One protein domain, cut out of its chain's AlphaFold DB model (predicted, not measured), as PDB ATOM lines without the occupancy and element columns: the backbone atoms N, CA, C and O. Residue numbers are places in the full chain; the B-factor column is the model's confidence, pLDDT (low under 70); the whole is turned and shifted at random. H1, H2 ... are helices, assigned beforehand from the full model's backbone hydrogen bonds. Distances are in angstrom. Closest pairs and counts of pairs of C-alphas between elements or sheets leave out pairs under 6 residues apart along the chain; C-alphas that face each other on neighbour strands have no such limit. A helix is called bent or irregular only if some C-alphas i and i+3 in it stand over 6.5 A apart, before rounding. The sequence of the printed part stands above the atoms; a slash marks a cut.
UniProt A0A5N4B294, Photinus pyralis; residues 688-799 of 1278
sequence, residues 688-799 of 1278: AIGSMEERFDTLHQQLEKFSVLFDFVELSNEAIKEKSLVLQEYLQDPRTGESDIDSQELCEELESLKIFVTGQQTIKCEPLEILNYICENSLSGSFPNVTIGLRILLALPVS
ATOM      1  N   ALA A 688     -69.161  80.408  62.898       62.44
ATOM      2  CA  ALA A 688     -68.774  79.090  62.399       62.44
ATOM      3  C   ALA A 688     -69.965  78.122  62.451       62.44
ATOM      4  O   ALA A 688     -70.291  77.526  61.429       62.44
ATOM      5  N   ILE A 689     -70.660  78.056  63.593       69.94
ATOM      6  CA  ILE A 689     -71.866  77.246  63.812       69.94
ATOM      7  C   ILE A 689     -72.946  77.617  62.793       69.94
ATOM      8  O   ILE A 689     -73.308  76.777  61.974       69.94
ATOM      9  N   GLY A 690     -73.373  78.883  62.731       71.06
ATOM     10  CA  GLY A 690     -74.431  79.295  61.798       71.06
ATOM     11  C   GLY A 690     -74.066  79.111  60.316       71.06
ATOM     12  O   GLY A 690     -74.940  78.878  59.483       71.06
ATOM     13  N   SER A 691     -72.775  79.176  59.960       70.56
ATOM     14  CA  SER A 691     -72.298  78.860  58.601       70.56
ATOM     15  C   SER A 691     -72.196  77.350  58.344       70.56
ATOM     16  O   SER A 691     -72.324  76.927  57.199       70.56
ATOM     17  N   MET A 692     -71.982  76.521  59.370       69.06
ATOM     18  CA  MET A 692     -72.076  75.065  59.249       69.06
ATOM     19  C   MET A 692     -73.533  74.637  59.081       69.06
ATOM     20  O   MET A 692     -73.834  73.947  58.112       69.06
ATOM     21  N   GLU A 693     -74.438  75.114  59.936       73.81
ATOM     22  CA  GLU A 693     -75.879  74.841  59.864       73.81
ATOM     23  C   GLU A 693     -76.441  75.158  58.466       73.81
ATOM     24  O   GLU A 693     -76.930  74.258  57.788       73.81
ATOM     25  N   GLU A 694     -76.260  76.389  57.959       76.56
ATOM     26  CA  GLU A 694     -76.748  76.801  56.626       76.56
ATOM     27  C   GLU A 694     -76.204  75.922  55.476       76.56
ATOM     28  O   GLU A 694     -76.861  75.729  54.448       76.56
ATOM     29  N   ARG A 695     -74.976  75.404  55.612       72.81
ATOM     30  CA  ARG A 695     -74.271  74.701  54.528       72.81
ATOM     31  C   ARG A 695     -74.459  73.188  54.562       72.81
ATOM     32  O   ARG A 695     -74.495  72.581  53.489       72.81
ATOM     33  N   PHE A 696     -74.597  72.602  55.749       74.62
ATOM     34  CA  PHE A 696     -74.742  71.162  55.964       74.62
ATOM     35  C   PHE A 696     -76.195  70.710  56.149       74.62
ATOM     36  O   PHE A 696     -76.457  69.528  55.945       74.62
ATOM     37  N   ASP A 697     -77.146  71.614  56.409       78.19
ATOM     38  CA  ASP A 697     -78.594  71.334  56.428       78.19
ATOM     39  C   ASP A 697     -79.050  70.468  55.237       78.19
ATOM     40  O   ASP A 697     -79.691  69.435  55.419       78.19
ATOM     41  N   THR A 698     -78.615  70.795  54.012       75.44
ATOM     42  CA  THR A 698     -78.931  69.981  52.824       75.44
ATOM     43  C   THR A 698     -78.391  68.546  52.926       75.44
ATOM     44  O   THR A 698     -79.093  67.620  52.537       75.44
ATOM     45  N   LEU A 699     -77.177  68.332  53.455       76.44
ATOM     46  CA  LEU A 699     -76.610  66.987  53.635       76.44
ATOM     47  C   LEU A 699     -77.373  66.210  54.716       76.44
ATOM     48  O   LEU A 699     -77.737  65.059  54.484       76.44
ATOM     49  N   HIS A 700     -77.660  66.839  55.860       76.69
ATOM     50  CA  HIS A 700     -78.442  66.224  56.936       76.69
ATOM     51  C   HIS A 700     -79.848  65.833  56.461       76.69
ATOM     52  O   HIS A 700     -80.273  64.708  56.698       76.69
ATOM     53  N   GLN A 701     -80.531  66.695  55.699       81.62
ATOM     54  CA  GLN A 701     -81.836  66.386  55.103       81.62
ATOM     55  C   GLN A 701     -81.803  65.202  54.125       81.62
ATOM     56  O   GLN A 701     -82.810  64.508  54.005       81.62
ATOM     57  N   GLN A 702     -80.696  64.968  53.403       82.69
ATOM     58  CA  GLN A 702     -80.562  63.764  52.568       82.69
ATOM     59  C   GLN A 702     -80.266  62.523  53.422       82.69
ATOM     60  O   GLN A 702     -80.912  61.498  53.228       82.69
ATOM     61  N   LEU A 703     -79.345  62.607  54.389       79.50
ATOM     62  CA  LEU A 703     -78.985  61.470  55.249       79.50
ATOM     63  C   LEU A 703     -80.155  61.000  56.127       79.50
ATOM     64  O   LEU A 703     -80.357  59.796  56.256       79.50
ATOM     65  N   GLU A 704     -80.976  61.915  56.650       83.94
ATOM     66  CA  GLU A 704     -82.133  61.567  57.490       83.94
ATOM     67  C   GLU A 704     -83.148  60.682  56.746       83.94
ATOM     68  O   GLU A 704     -83.767  59.815  57.360       83.94
ATOM     69  N   LYS A 705     -83.269  60.810  55.415       89.19
ATOM     70  CA  LYS A 705     -84.120  59.924  54.598       89.19
ATOM     71  C   LYS A 705     -83.635  58.476  54.575       89.19
ATOM     72  O   LYS A 705     -84.459  57.577  54.468       89.19
ATOM     73  N   PHE A 706     -82.333  58.246  54.724       89.31
ATOM     74  CA  PHE A 706     -81.728  56.914  54.788       89.31
ATOM     75  C   PHE A 706     -81.482  56.419  56.222       89.31
ATOM     76  O   PHE A 706     -81.018  55.293  56.380       89.31
ATOM     77  N   SER A 707     -81.791  57.214  57.254       85.56
ATOM     78  CA  SER A 707     -81.489  56.922  58.671       85.56
ATOM     79  C   SER A 707     -81.931  55.529  59.142       85.56
ATOM     80  O   SER A 707     -81.226  54.893  59.919       85.56
ATOM     81  N   VAL A 708     -83.027  54.983  58.597       89.12
ATOM     82  CA  VAL A 708     -83.475  53.609  58.894       89.12
ATOM     83  C   VAL A 708     -82.401  52.547  58.608       89.12
ATOM     84  O   VAL A 708     -82.294  51.578  59.346       89.12
ATOM     85  N   LEU A 709     -81.547  52.751  57.596       88.25
ATOM     86  CA  LEU A 709     -80.464  51.829  57.222       88.25
ATOM     87  C   LEU A 709     -79.206  51.962  58.097       88.25
ATOM     88  O   LEU A 709     -78.274  51.173  57.941       88.25
ATOM     89  N   PHE A 710     -79.164  52.955  58.988       79.69
ATOM     90  CA  PHE A 710     -78.132  53.114  60.012       79.69
ATOM     91  C   PHE A 710     -78.655  52.606  61.364       79.69
ATOM     92  O   PHE A 710     -78.028  51.762  62.000       79.69
ATOM     93  N   ASP A 711     -79.848  53.062  61.761       75.62
ATOM     94  CA  ASP A 711     -80.286  53.034  63.161       75.62
ATOM     95  C   ASP A 711     -81.275  51.894  63.494       75.62
ATOM     96  O   ASP A 711     -81.695  51.772  64.644       75.62
ATOM     97  N   PHE A 712     -81.682  51.047  62.534       84.31
ATOM     98  CA  PHE A 712     -82.715  50.005  62.735       84.31
ATOM     99  C   PHE A 712     -82.492  49.096  63.955       84.31
ATOM    100  O   PHE A 712     -83.461  48.621  64.545       84.31
ATOM    101  N   VAL A 713     -81.247  48.868  64.381       82.81
ATOM    102  CA  VAL A 713     -80.941  48.087  65.592       82.81
ATOM    103  C   VAL A 713     -81.375  48.804  66.881       82.81
ATOM    104  O   VAL A 713     -81.828  48.139  67.812       82.81
ATOM    105  N   GLU A 714     -81.378  50.136  66.914       82.50
ATOM    106  CA  GLU A 714     -81.803  50.946  68.068       82.50
ATOM    107  C   GLU A 714     -83.268  51.421  67.973       82.50
ATOM    108  O   GLU A 714     -83.937  51.558  68.996       82.50
ATOM    109  N   LEU A 715     -83.807  51.608  66.761       85.62
ATOM    110  CA  LEU A 715     -85.197  52.038  66.523       85.62
ATOM    111  C   LEU A 715     -86.251  51.016  67.004       85.62
ATOM    112  O   LEU A 715     -86.041  49.803  66.924       85.62
ATOM    113  N   SER A 716     -87.429  51.481  67.439       89.62
ATOM    114  CA  SER A 716     -88.594  50.600  67.643       89.62
ATOM    115  C   SER A 716     -89.208  50.173  66.303       89.62
ATOM    116  O   SER A 716     -89.000  50.838  65.288       89.62
ATOM    117  N   ASN A 717     -89.987  49.091  66.286       87.88
ATOM    118  CA  ASN A 717     -90.624  48.573  65.068       87.88
ATOM    119  C   ASN A 717     -91.545  49.625  64.412       87.88
ATOM    120  O   ASN A 717     -91.553  49.783  63.195       87.88
ATOM    121  N   GLU A 718     -92.248  50.437  65.209       90.25
ATOM    122  CA  GLU A 718     -93.053  51.563  64.715       90.25
ATOM    123  C   GLU A 718     -92.188  52.616  64.002       90.25
ATOM    124  O   GLU A 718     -92.568  53.110  62.940       90.25
ATOM    125  N   ALA A 719     -91.008  52.923  64.547       89.56
ATOM    126  CA  ALA A 719     -90.072  53.881  63.962       89.56
ATOM    127  C   ALA A 719     -89.333  53.319  62.730       89.56
ATOM    128  O   ALA A 719     -89.062  54.068  61.790       89.56
ATOM    129  N   ILE A 720     -89.057  52.006  62.684       91.12
ATOM    130  CA  ILE A 720     -88.580  51.315  61.470       91.12
ATOM    131  C   ILE A 720     -89.638  51.432  60.370       91.12
ATOM    132  O   ILE A 720     -89.297  51.784  59.239       91.12
ATOM    133  N   LYS A 721     -90.917  51.218  60.698       92.38
ATOM    134  CA  LYS A 721     -92.032  51.320  59.750       92.38
ATOM    135  C   LYS A 721     -92.227  52.739  59.215       92.38
ATOM    136  O   LYS A 721     -92.350  52.920  58.004       92.38
ATOM    137  N   GLU A 722     -92.211  53.746  60.089       93.25
ATOM    138  CA  GLU A 722     -92.307  55.155  59.688       93.25
ATOM    139  C   GLU A 722     -91.132  55.556  58.782       93.25
ATOM    140  O   GLU A 722     -91.339  56.077  57.683       93.25
ATOM    141  N   LYS A 723     -89.890  55.260  59.191       92.56
ATOM    142  CA  LYS A 723     -88.707  55.646  58.412       92.56
ATOM    143  C   LYS A 723     -88.542  54.832  57.116       92.56
ATOM    144  O   LYS A 723     -88.052  55.380  56.132       92.56
ATOM    145  N   SER A 724     -89.019  53.584  57.059       94.44
ATOM    146  CA  SER A 724     -89.084  52.790  55.814       94.44
ATOM    147  C   SER A 724     -90.040  53.402  54.786       94.44
ATOM    148  O   SER A 724     -89.692  53.491  53.609       94.44
ATOM    149  N   LEU A 725     -91.208  53.899  55.218       94.50
ATOM    150  CA  LEU A 725     -92.130  54.630  54.339       94.50
ATOM    151  C   LEU A 725     -91.493  55.927  53.818       94.50
ATOM    152  O   LEU A 725     -91.537  56.201  52.621       94.50
ATOM    153  N   VAL A 726     -90.827  56.683  54.696       94.19
ATOM    154  CA  VAL A 726     -90.108  57.918  54.332       94.19
ATOM    155  C   VAL A 726     -88.978  57.671  53.320       94.19
ATOM    156  O   VAL A 726     -88.729  58.535  52.472       94.19
ATOM    157  N   LEU A 727     -88.305  56.516  53.378       94.44
ATOM    158  CA  LEU A 727     -87.298  56.124  52.390       94.44
ATOM    159  C   LEU A 727     -87.937  55.699  51.057       94.44
ATOM    160  O   LEU A 727     -87.424  56.075  50.004       94.44
ATOM    161  N   GLN A 728     -89.072  54.990  51.075       94.56
ATOM    162  CA  GLN A 728     -89.814  54.653  49.853       94.56
ATOM    163  C   GLN A 728     -90.314  55.914  49.137       94.56
ATOM    164  O   GLN A 728     -90.065  56.066  47.946       94.56
ATOM    165  N   GLU A 729     -90.950  56.855  49.844       93.75
ATOM    166  CA  GLU A 729     -91.391  58.138  49.267       93.75
ATOM    167  C   GLU A 729     -90.234  58.934  48.638       93.75
ATOM    168  O   GLU A 729     -90.431  59.675  47.677       93.75
ATOM    169  N   TYR A 730     -89.018  58.785  49.173       92.94
ATOM    170  CA  TYR A 730     -87.814  59.430  48.651       92.94
ATOM    171  C   TYR A 730     -87.206  58.701  47.434       92.94
ATOM    172  O   TYR A 730     -86.640  59.347  46.551       92.94
ATOM    173  N   LEU A 731     -87.337  57.372  47.360       94.12
ATOM    174  CA  LEU A 731     -86.859  56.531  46.253       94.12
ATOM    175  C   LEU A 731     -87.939  56.211  45.201       94.12
ATOM    176  O   LEU A 731     -87.700  55.405  44.299       94.12
ATOM    177  N   GLN A 732     -89.095  56.873  45.277       94.19
ATOM    178  CA  GLN A 732     -90.175  56.805  44.296       94.19
ATOM    179  C   GLN A 732     -90.051  57.920  43.249       94.19
ATOM    180  O   GLN A 732     -89.749  59.070  43.567       94.19
ATOM    181  N   ASP A 733     -90.322  57.612  41.979       91.88
ATOM    182  CA  ASP A 733     -90.548  58.641  40.965       91.88
ATOM    183  C   ASP A 733     -92.007  59.138  41.052       91.88
ATOM    184  O   ASP A 733     -92.930  58.389  40.720       91.88
ATOM    185  N   PRO A 734     -92.264  60.402  41.447       88.69
ATOM    186  CA  PRO A 734     -93.620  60.929  41.623       88.69
ATOM    187  C   PRO A 734     -94.411  61.079  40.309       88.69
ATOM    188  O   PRO A 734     -95.552  61.541  40.334       88.69
ATOM    189  N   ARG A 735     -93.816  60.747  39.153       90.25
ATOM    190  CA  ARG A 735     -94.441  60.830  37.823       90.25
ATOM    191  C   ARG A 735     -94.950  59.473  37.331       90.25
ATOM    192  O   ARG A 735     -95.965  59.448  36.639       90.25
ATOM    193  N   THR A 736     -94.267  58.375  37.672       89.06
ATOM    194  CA  THR A 736     -94.671  57.000  37.310       89.06
ATOM    195  C   THR A 736     -95.269  56.228  38.487       89.06
ATOM    196  O   THR A 736     -96.080  55.332  38.272       89.06
ATOM    197  N   GLY A 737     -94.912  56.590  39.725       88.56
ATOM    198  CA  GLY A 737     -95.247  55.837  40.935       88.56
ATOM    199  C   GLY A 737     -94.300  54.663  41.214       88.56
ATOM    200  O   GLY A 737     -94.468  53.980  42.222       88.56
ATOM    201  N   GLU A 738     -93.299  54.430  40.366       89.69
ATOM    202  CA  GLU A 738     -92.314  53.360  40.546       89.69
ATOM    203  C   GLU A 738     -91.308  53.726  41.642       89.69
ATOM    204  O   GLU A 738     -90.771  54.835  41.653       89.69
ATOM    205  N   SER A 739     -91.025  52.783  42.539       93.25
ATOM    206  CA  SER A 739     -90.025  52.903  43.606       93.25
ATOM    207  C   SER A 739     -88.903  51.885  43.399       93.25
ATOM    208  O   SER A 739     -89.121  50.834  42.799       93.25
ATOM    209  N   ASP A 740     -87.696  52.185  43.885       94.38
ATOM    210  CA  ASP A 740     -86.600  51.201  43.915       94.38
ATOM    211  C   ASP A 740     -86.736  50.171  45.058       94.38
ATOM    212  O   ASP A 740     -86.029  49.166  45.037       94.38
ATOM    213  N   ILE A 741     -87.621  50.417  46.033       95.50
ATOM    214  CA  ILE A 741     -87.910  49.552  47.195       95.50
ATOM    215  C   ILE A 741     -89.412  49.531  47.533       95.50
ATOM    216  O   ILE A 741     -90.123  50.485  47.208       95.50
ATOM    217  N   ASP A 742     -89.873  48.515  48.259       95.44
ATOM    218  CA  ASP A 742     -91.153  48.520  48.981       95.44
ATOM    219  C   ASP A 742     -90.935  48.748  50.493       95.44
ATOM    220  O   ASP A 742     -90.015  48.191  51.093       95.44
ATOM    221  N   SER A 743     -91.758  49.596  51.119       93.62
ATOM    222  CA  SER A 743     -91.627  49.964  52.541       93.62
ATOM    223  C   SER A 743     -92.188  48.941  53.524       93.62
ATOM    224  O   SER A 743     -91.758  48.945  54.680       93.62
ATOM    225  N   GLN A 744     -93.121  48.079  53.112       92.81
ATOM    226  CA  GLN A 744     -93.582  46.975  53.945       92.81
ATOM    227  C   GLN A 744     -92.539  45.854  53.930       92.81
ATOM    228  O   GLN A 744     -92.097  45.443  55.002       92.81
ATOM    229  N   GLU A 745     -92.084  45.430  52.747       95.00
ATOM    230  CA  GLU A 745     -91.023  44.419  52.632       95.00
ATOM    231  C   GLU A 745     -89.735  44.885  53.331       95.00
ATOM    232  O   GLU A 745     -89.165  44.135  54.119       95.00
ATOM    233  N   LEU A 746     -89.318  46.150  53.153       94.56
ATOM    234  CA  LEU A 746     -88.162  46.710  53.866       94.56
ATOM    235  C   LEU A 746     -88.326  46.672  55.397       94.56
ATOM    236  O   LEU A 746     -87.347  46.440  56.105       94.56
ATOM    237  N   CYS A 747     -89.536  46.884  55.922       93.75
ATOM    238  CA  CYS A 747     -89.797  46.812  57.361       93.75
ATOM    239  C   CYS A 747     -89.642  45.373  57.877       93.75
ATOM    240  O   CYS A 747     -88.941  45.142  58.861       93.75
ATOM    241  N   GLU A 748     -90.241  44.403  57.182       93.00
ATOM    242  CA  GLU A 748     -90.173  42.974  57.521       93.00
ATOM    243  C   GLU A 748     -88.733  42.423  57.382       93.00
ATOM    244  O   GLU A 748     -88.263  41.659  58.234       93.00
ATOM    245  N   GLU A 749     -87.988  42.881  56.370       94.44
ATOM    246  CA  GLU A 749     -86.557  42.610  56.183       94.44
ATOM    247  C   GLU A 749     -85.698  43.184  57.319       94.44
ATOM    248  O   GLU A 749     -84.858  42.466  57.864       94.44
ATOM    249  N   LEU A 750     -85.887  44.454  57.697       92.19
ATOM    250  CA  LEU A 750     -85.088  45.109  58.741       92.19
ATOM    251  C   LEU A 750     -85.393  44.565  60.141       92.19
ATOM    252  O   LEU A 750     -84.460  44.379  60.925       92.19
ATOM    253  N   GLU A 751     -86.654  44.257  60.457       90.12
ATOM    254  CA  GLU A 751     -87.023  43.591  61.713       90.12
ATOM    255  C   GLU A 751     -86.393  42.193  61.811       90.12
ATOM    256  O   GLU A 751     -85.858  41.822  62.858       90.12
ATOM    257  N   SER A 752     -86.364  41.446  60.705       89.44
ATOM    258  CA  SER A 752     -85.696  40.142  60.637       89.44
ATOM    259  C   SER A 752     -84.173  40.271  60.765       89.44
ATOM    260  O   SER A 752     -83.552  39.579  61.574       89.44
ATOM    261  N   LEU A 753     -83.554  41.191  60.019       88.25
ATOM    262  CA  LEU A 753     -82.110  41.438  60.037       88.25
ATOM    263  C   LEU A 753     -81.620  41.902  61.419       88.25
ATOM    264  O   LEU A 753     -80.555  41.481  61.868       88.25
ATOM    265  N   LYS A 754     -82.422  42.707  62.128       87.44
ATOM    266  CA  LYS A 754     -82.169  43.154  63.506       87.44
ATOM    267  C   LYS A 754     -81.947  41.989  64.469       87.44
ATOM    268  O   LYS A 754     -81.046  42.065  65.304       87.44
ATOM    269  N   ILE A 755     -82.718  40.908  64.343       83.25
ATOM    270  CA  ILE A 755     -82.567  39.693  65.162       83.25
ATOM    271  C   ILE A 755     -81.225  38.999  64.867       83.25
ATOM    272  O   ILE A 755     -80.515  38.621  65.798       83.25
ATOM    273  N   PHE A 756     -80.831  38.878  63.594       79.00
ATOM    274  CA  PHE A 756     -79.547  38.266  63.224       79.00
ATOM    275  C   PHE A 756     -78.340  39.093  63.692       79.00
ATOM    276  O   PHE A 756     -77.402  38.536  64.262       79.00
ATOM    277  N   VAL A 757     -78.378  40.416  63.501       77.88
ATOM    278  CA  VAL A 757     -77.281  41.322  63.883       77.88
ATOM    279  C   VAL A 757     -77.152  41.438  65.404       77.88
ATOM    280  O   VAL A 757     -76.048  41.306  65.926       77.88
ATOM    281  N   THR A 758     -78.251  41.592  66.154       73.69
ATOM    282  CA  THR A 758     -78.176  41.644  67.632       73.69
ATOM    283  C   THR A 758     -77.717  40.321  68.263       73.69
ATOM    284  O   THR A 758     -77.167  40.334  69.363       73.69
ATOM    285  N   GLY A 759     -77.855  39.189  67.561       62.78
ATOM    286  CA  GLY A 759     -77.297  37.900  67.977       62.78
ATOM    287  C   GLY A 759     -75.776  37.758  67.804       62.78
ATOM    288  O   GLY A 759     -75.210  36.783  68.299       62.78
ATOM    289  N   GLN A 760     -75.097  38.688  67.118       63.56
ATOM    290  CA  GLN A 760     -73.675  38.575  66.759       63.56
ATOM    291  C   GLN A 760     -72.865  39.814  67.179       63.56
ATOM    292  O   GLN A 760     -72.746  40.786  66.439       63.56
ATOM    293  N   GLN A 761     -72.210  39.737  68.347       54.62
ATOM    294  CA  GLN A 761     -71.411  40.820  68.962       54.62
ATOM    295  C   GLN A 761     -70.216  41.343  68.128       54.62
ATOM    296  O   GLN A 761     -69.520  42.257  68.562       54.62
ATOM    297  N   THR A 762     -69.937  40.763  66.959       57.44
ATOM    298  CA  THR A 762     -68.780  41.077  66.105       57.44
ATOM    299  C   THR A 762     -69.093  41.980  64.910       57.44
ATOM    300  O   THR A 762     -68.159  42.407  64.236       57.44
ATOM    301  N   ILE A 763     -70.367  42.259  64.614       62.16
ATOM    302  CA  ILE A 763     -70.781  43.099  63.477       62.16
ATOM    303  C   ILE A 763     -70.997  44.533  63.966       62.16
ATOM    304  O   ILE A 763     -71.782  44.748  64.891       62.16
ATOM    305  N   LYS A 764     -70.366  45.537  63.337       63.44
ATOM    306  CA  LYS A 764     -70.776  46.934  63.545       63.44
ATOM    307  C   LYS A 764     -71.948  47.249  62.620       63.44
ATOM    308  O   LYS A 764     -71.981  46.808  61.473       63.44
ATOM    309  N   CYS A 765     -72.890  48.065  63.087       70.44
ATOM    310  CA  CYS A 765     -74.069  48.473  62.312       70.44
ATOM    311  C   CYS A 765     -73.731  49.532  61.237       70.44
ATOM    312  O   CYS A 765     -74.419  50.536  61.087       70.44
ATOM    313  N   GLU A 766     -72.633  49.347  60.497       79.06
ATOM    314  CA  GLU A 766     -72.254  50.220  59.385       79.06
ATOM    315  C   GLU A 766     -72.932  49.737  58.094       79.06
ATOM    316  O   GLU A 766     -72.782  48.562  57.757       79.06
ATOM    317  N   PRO A 767     -73.578  50.611  57.294       86.12
ATOM    318  CA  PRO A 767     -74.206  50.209  56.029       86.12
ATOM    319  C   PRO A 767     -73.320  49.367  55.083       86.12
ATOM    320  O   PRO A 767     -73.824  48.468  54.412       86.12
ATOM    321  N   LEU A 768     -71.996  49.595  55.046       87.44
ATOM    322  CA  LEU A 768     -71.070  48.749  54.279       87.44
ATOM    323  C   LEU A 768     -70.759  47.402  54.954       87.44
ATOM    324  O   LEU A 768     -70.607  46.410  54.242       87.44
ATOM    325  N   GLU A 769     -70.639  47.334  56.282       86.12
ATOM    326  CA  GLU A 769     -70.409  46.056  56.978       86.12
ATOM    327  C   GLU A 769     -71.646  45.164  56.887       86.12
ATOM    328  O   GLU A 769     -71.517  43.983  56.582       86.12
ATOM    329  N   ILE A 770     -72.841  45.749  57.008       87.75
ATOM    330  CA  ILE A 770     -74.119  45.062  56.792       87.75
ATOM    331  C   ILE A 770     -74.221  44.548  55.347       87.75
ATOM    332  O   ILE A 770     -74.555  43.384  55.136       87.75
ATOM    333  N   LEU A 771     -73.885  45.365  54.337       90.12
ATOM    334  CA  LEU A 771     -73.943  44.913  52.940       90.12
ATOM    335  C   LEU A 771     -72.885  43.838  52.627       90.12
ATOM    336  O   LEU A 771     -73.189  42.905  51.885       90.12
ATOM    337  N   ASN A 772     -71.677  43.920  53.204       89.00
ATOM    338  CA  ASN A 772     -70.698  42.828  53.120       89.00
ATOM    339  C   ASN A 772     -71.249  41.563  53.784       89.00
ATOM    340  O   ASN A 772     -71.264  40.531  53.131       89.00
ATOM    341  N   TYR A 773     -71.779  41.639  55.007       86.88
ATOM    342  CA  TYR A 773     -72.356  40.494  55.717       86.88
ATOM    343  C   TYR A 773     -73.465  39.799  54.915       86.88
ATOM    344  O   TYR A 773     -73.444  38.575  54.771       86.88
ATOM    345  N   ILE A 774     -74.398  40.568  54.341       88.94
ATOM    346  CA  ILE A 774     -75.472  40.040  53.489       88.94
ATOM    347  C   ILE A 774     -74.891  39.327  52.255       88.94
ATOM    348  O   ILE A 774     -75.352  38.241  51.911       88.94
ATOM    349  N   CYS A 775     -73.856  39.882  51.615       88.69
ATOM    350  CA  CYS A 775     -73.250  39.283  50.421       88.69
ATOM    351  C   CYS A 775     -72.356  38.069  50.740       88.69
ATOM    352  O   CYS A 775     -72.492  37.031  50.096       88.69
ATOM    353  N   GLU A 776     -71.483  38.165  51.747       87.38
ATOM    354  CA  GLU A 776     -70.557  37.108  52.188       87.38
ATOM    355  C   GLU A 776     -71.324  35.860  52.679       87.38
ATOM    356  O   GLU A 776     -70.898  34.737  52.418       87.38
ATOM    357  N   ASN A 777     -72.506  36.033  53.289       86.44
ATOM    358  CA  ASN A 777     -73.398  34.933  53.688       86.44
ATOM    359  C   ASN A 777     -74.438  34.545  52.609       86.44
ATOM    360  O   ASN A 777     -75.304  33.712  52.866       86.44
ATOM    361  N   SER A 778     -74.373  35.122  51.400       87.06
ATOM    362  CA  SER A 778     -75.320  34.885  50.287       87.06
ATOM    363  C   SER A 778     -76.802  35.184  50.602       87.06
ATOM    364  O   SER A 778     -77.708  34.656  49.957       87.06
ATOM    365  N   LEU A 779     -77.065  36.073  51.564       87.88
ATOM    366  CA  LEU A 779     -78.400  36.438  52.055       87.88
ATOM    367  C   LEU A 779     -79.107  37.503  51.194       87.88
ATOM    368  O   LEU A 779     -80.233  37.890  51.499       87.88
ATOM    369  N   SER A 780     -78.495  37.979  50.105       85.00
ATOM    370  CA  SER A 780     -79.041  39.049  49.247       85.00
ATOM    371  C   SER A 780     -80.393  38.718  48.595       85.00
ATOM    372  O   SER A 780     -81.091  39.625  48.152       85.00
ATOM    373  N   GLY A 781     -80.770  37.433  48.527       85.81
ATOM    374  CA  GLY A 781     -82.105  36.989  48.100       85.81
ATOM    375  C   GLY A 781     -83.163  36.989  49.212       85.81
ATOM    376  O   GLY A 781     -84.347  36.913  48.910       85.81
ATOM    377  N   SER A 782     -82.746  37.076  50.478       89.44
ATOM    378  CA  SER A 782     -83.612  37.188  51.663       89.44
ATOM    379  C   SER A 782     -83.786  38.629  52.142       89.44
ATOM    380  O   SER A 782     -84.759  38.915  52.827       89.44
ATOM    381  N   PHE A 783     -82.860  39.520  51.774       92.38
ATOM    382  CA  PHE A 783     -82.902  40.947  52.106       92.38
ATOM    383  C   PHE A 783     -82.774  41.846  50.851       92.38
ATOM    384  O   PHE A 783     -81.819  42.631  50.756       92.38
ATOM    385  N   PRO A 784     -83.640  41.699  49.824       92.88
ATOM    386  CA  PRO A 784     -83.516  42.437  48.567       92.88
ATOM    387  C   PRO A 784     -83.722  43.954  48.709       92.88
ATOM    388  O   PRO A 784     -82.932  44.712  48.136       92.88
ATOM    389  N   ASN A 785     -84.714  44.424  49.473       95.12
ATOM    390  CA  ASN A 785     -84.990  45.856  49.633       95.12
ATOM    391  C   ASN A 785     -83.895  46.544  50.459       95.12
ATOM    392  O   ASN A 785     -83.410  47.610  50.068       95.12
ATOM    393  N   VAL A 786     -83.413  45.905  51.531       93.38
ATOM    394  CA  VAL A 786     -82.236  46.355  52.293       93.38
ATOM    395  C   VAL A 786     -81.004  46.395  51.389       93.38
ATOM    396  O   VAL A 786     -80.301  47.404  51.348       93.38
ATOM    397  N   THR A 787     -80.761  45.346  50.596       93.19
ATOM    398  CA  THR A 787     -79.636  45.295  49.645       93.19
ATOM    399  C   THR A 787     -79.692  46.450  48.641       93.19
ATOM    400  O   THR A 787     -78.662  47.061  48.348       93.19
ATOM    401  N   ILE A 788     -80.874  46.787  48.117       94.81
ATOM    402  CA  ILE A 788     -81.058  47.922  47.203       94.81
ATOM    403  C   ILE A 788     -80.823  49.253  47.926       94.81
ATOM    404  O   ILE A 788     -80.011  50.053  47.453       94.81
ATOM    405  N   GLY A 789     -81.459  49.477  49.079       93.31
ATOM    406  CA  GLY A 789     -81.308  50.703  49.864       93.31
ATOM    407  C   GLY A 789     -79.852  50.983  50.246       93.31
ATOM    408  O   GLY A 789     -79.358  52.093  50.035       93.31
ATOM    409  N   LEU A 790     -79.127  49.960  50.714       92.38
ATOM    410  CA  LEU A 790     -77.704  50.052  51.055       92.38
ATOM    411  C   LEU A 790     -76.841  50.372  49.825       92.38
ATOM    412  O   LEU A 790     -75.976  51.244  49.901       92.38
ATOM    413  N   ARG A 791     -77.083  49.727  48.673       94.00
ATOM    414  CA  ARG A 791     -76.357  50.022  47.419       94.00
ATOM    415  C   ARG A 791     -76.570  51.459  46.954       94.00
ATOM    416  O   ARG A 791     -75.603  52.102  46.550       94.00
ATOM    417  N   ILE A 792     -77.805  51.956  47.020       94.00
ATOM    418  CA  ILE A 792     -78.146  53.339  46.662       94.00
ATOM    419  C   ILE A 792     -77.417  54.312  47.597       94.00
ATOM    420  O   ILE A 792     -76.691  55.179  47.114       94.00
ATOM    421  N   LEU A 793     -77.531  54.116  48.915       91.31
ATOM    422  CA  LEU A 793     -76.875  54.931  49.945       91.31
ATOM    423  C   LEU A 793     -75.348  54.996  49.766       91.31
ATOM    424  O   LEU A 793     -74.763  56.077  49.773       91.31
ATOM    425  N   LEU A 794     -74.692  53.849  49.577       90.31
ATOM    426  CA  LEU A 794     -73.236  53.751  49.422       90.31
ATOM    427  C   LEU A 794     -72.740  54.376  48.101       90.31
ATOM    428  O   LEU A 794     -71.641  54.945  48.055       90.31
ATOM    429  N   ALA A 795     -73.558  54.322  47.042       91.44
ATOM    430  CA  ALA A 795     -73.283  54.966  45.761       91.44
ATOM    431  C   ALA A 795     -73.416  56.501  45.800       91.44
ATOM    432  O   ALA A 795     -72.891  57.157  44.898       91.44
ATOM    433  N   LEU A 796     -74.069  57.100  46.808       89.50
ATOM    434  CA  LEU A 796     -74.193  58.561  46.915       89.50
ATOM    435  C   LEU A 796     -72.820  59.246  47.090       89.50
ATOM    436  O   LEU A 796     -71.948  58.721  47.790       89.50
ATOM    437  N   PRO A 797     -72.597  60.427  46.480       83.25
ATOM    438  CA  PRO A 797     -71.311  61.112  46.539       83.25
ATOM    439  C   PRO A 797     -71.116  61.842  47.877       83.25
ATOM    440  O   PRO A 797     -71.766  62.843  48.147       83.25
ATOM    441  N   VAL A 798     -70.181  61.369  48.706       66.69
ATOM    442  CA  VAL A 798     -69.871  61.932  50.045       66.69
ATOM    443  C   VAL A 798     -69.112  63.269  49.968       66.69
ATOM    444  O   VAL A 798     -69.206  64.130  50.846       66.69
ATOM    445  N   SER A 799     -68.335  63.456  48.905       66.62
ATOM    446  CA  SER A 799     -67.646  64.704  48.578       66.62
ATOM    447  C   SER A 799     -67.439  64.784  47.067       66.62
ATOM    448  O   SER A 799     -67.681  63.809  46.357       66.62
TER     449      SER A 799
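Overview. This is residues 688 to 799 of the 1278 residues of a protein of Photinus pyralis (UniProt A0A5N4B294). Four helices, H3, H4, H5 and H6, cross one another at wide angles round the short H2 in the middle, and the bent helix H1 leads away from this body as an arm whose residues 688 to 698 stick out. The printed part has 112 residues with six named helices in the order H1 to H6 and no named strand: the class is all helix. The whole is compact, with a radius of gyration of the C-alphas of 14.9 A, and spans 43 by 38 by 27 A.

Arrangement. Start at H1, residues 688 to 706, by its hydrogen bonds assigned as one helix but bent: C-alphas 695 and 698 are 6.8 A apart. Its arms H1a, residues 688 to 695, and H1b, residues 698 to 706, stand at a steep tilt of 64 degrees. H1a touches no helix. Next come H2, residues 708 to 711, and H3, residues 717 to 731. H1b touches H3, closest at the C-alphas of Lys 705 and Leu 727, 5.4 A, at a steep tilt of 59 degrees, opposite ways. H2 touches H3, closest at the C-alphas of Val 708 and Lys 723, 5.6 A. Go on to H4, residues 743 to 758, which touches H3 at a steep tilt of 52 degrees, opposite ways; the closest C-alphas are those of Ser 724 and Ser 743, 5.0 A. H5, residues 767 to 776, is apart from H4. Last, H6, residues 784 to 795, touches H5, closest at the C-alphas of Pro 767 and Leu 790, 6.1 A, at a steep tilt of 51 degrees, opposite ways. With residues 785 to 786 alone H6 touches H4, about perpendicular at 85 degrees, closest at the C-alphas of Leu 746 and Asn 785, 5.4 A. H2 and H6 only just touch, with 3 pairs of C-alphas within 8 A, the closest those of Leu 709 and Leu 790, 7.0 A. The packing is mostly crossed, with no touching pair at a shallow tilt. Every O i to N i+4 pair is within hydrogen-bond range in H1a, H3, H5 and H6; H1b has 3 of 5, H4 has 11 of 12, and H2 is too short for such a pair.

Along the chain. Find C-alpha 688 at (-68.774, 79.090, 62.399), where H1a begins; it is 10.6 A long, H1b 13.5 A and H2 5.4 A. From C-alpha 717 at (-90.624, 48.573, 65.068) H3 runs 20.8 A, and H4 runs 21.9 A. H5 is 14.1 A long, and H6, 16.4 A, ends at C-alpha 795 at (-73.283, 54.966, 45.761).

Size, cuts and confidence. The C-alphas of Ala 688 and Gly 781 are the two farthest apart, 46.4 A. The printed part has no cut, and the link from H3 to H4, 11 residues, is long. The pLDDT is under 70 at residues 688 to 689, 692, 759 to 764 and 798 to 799.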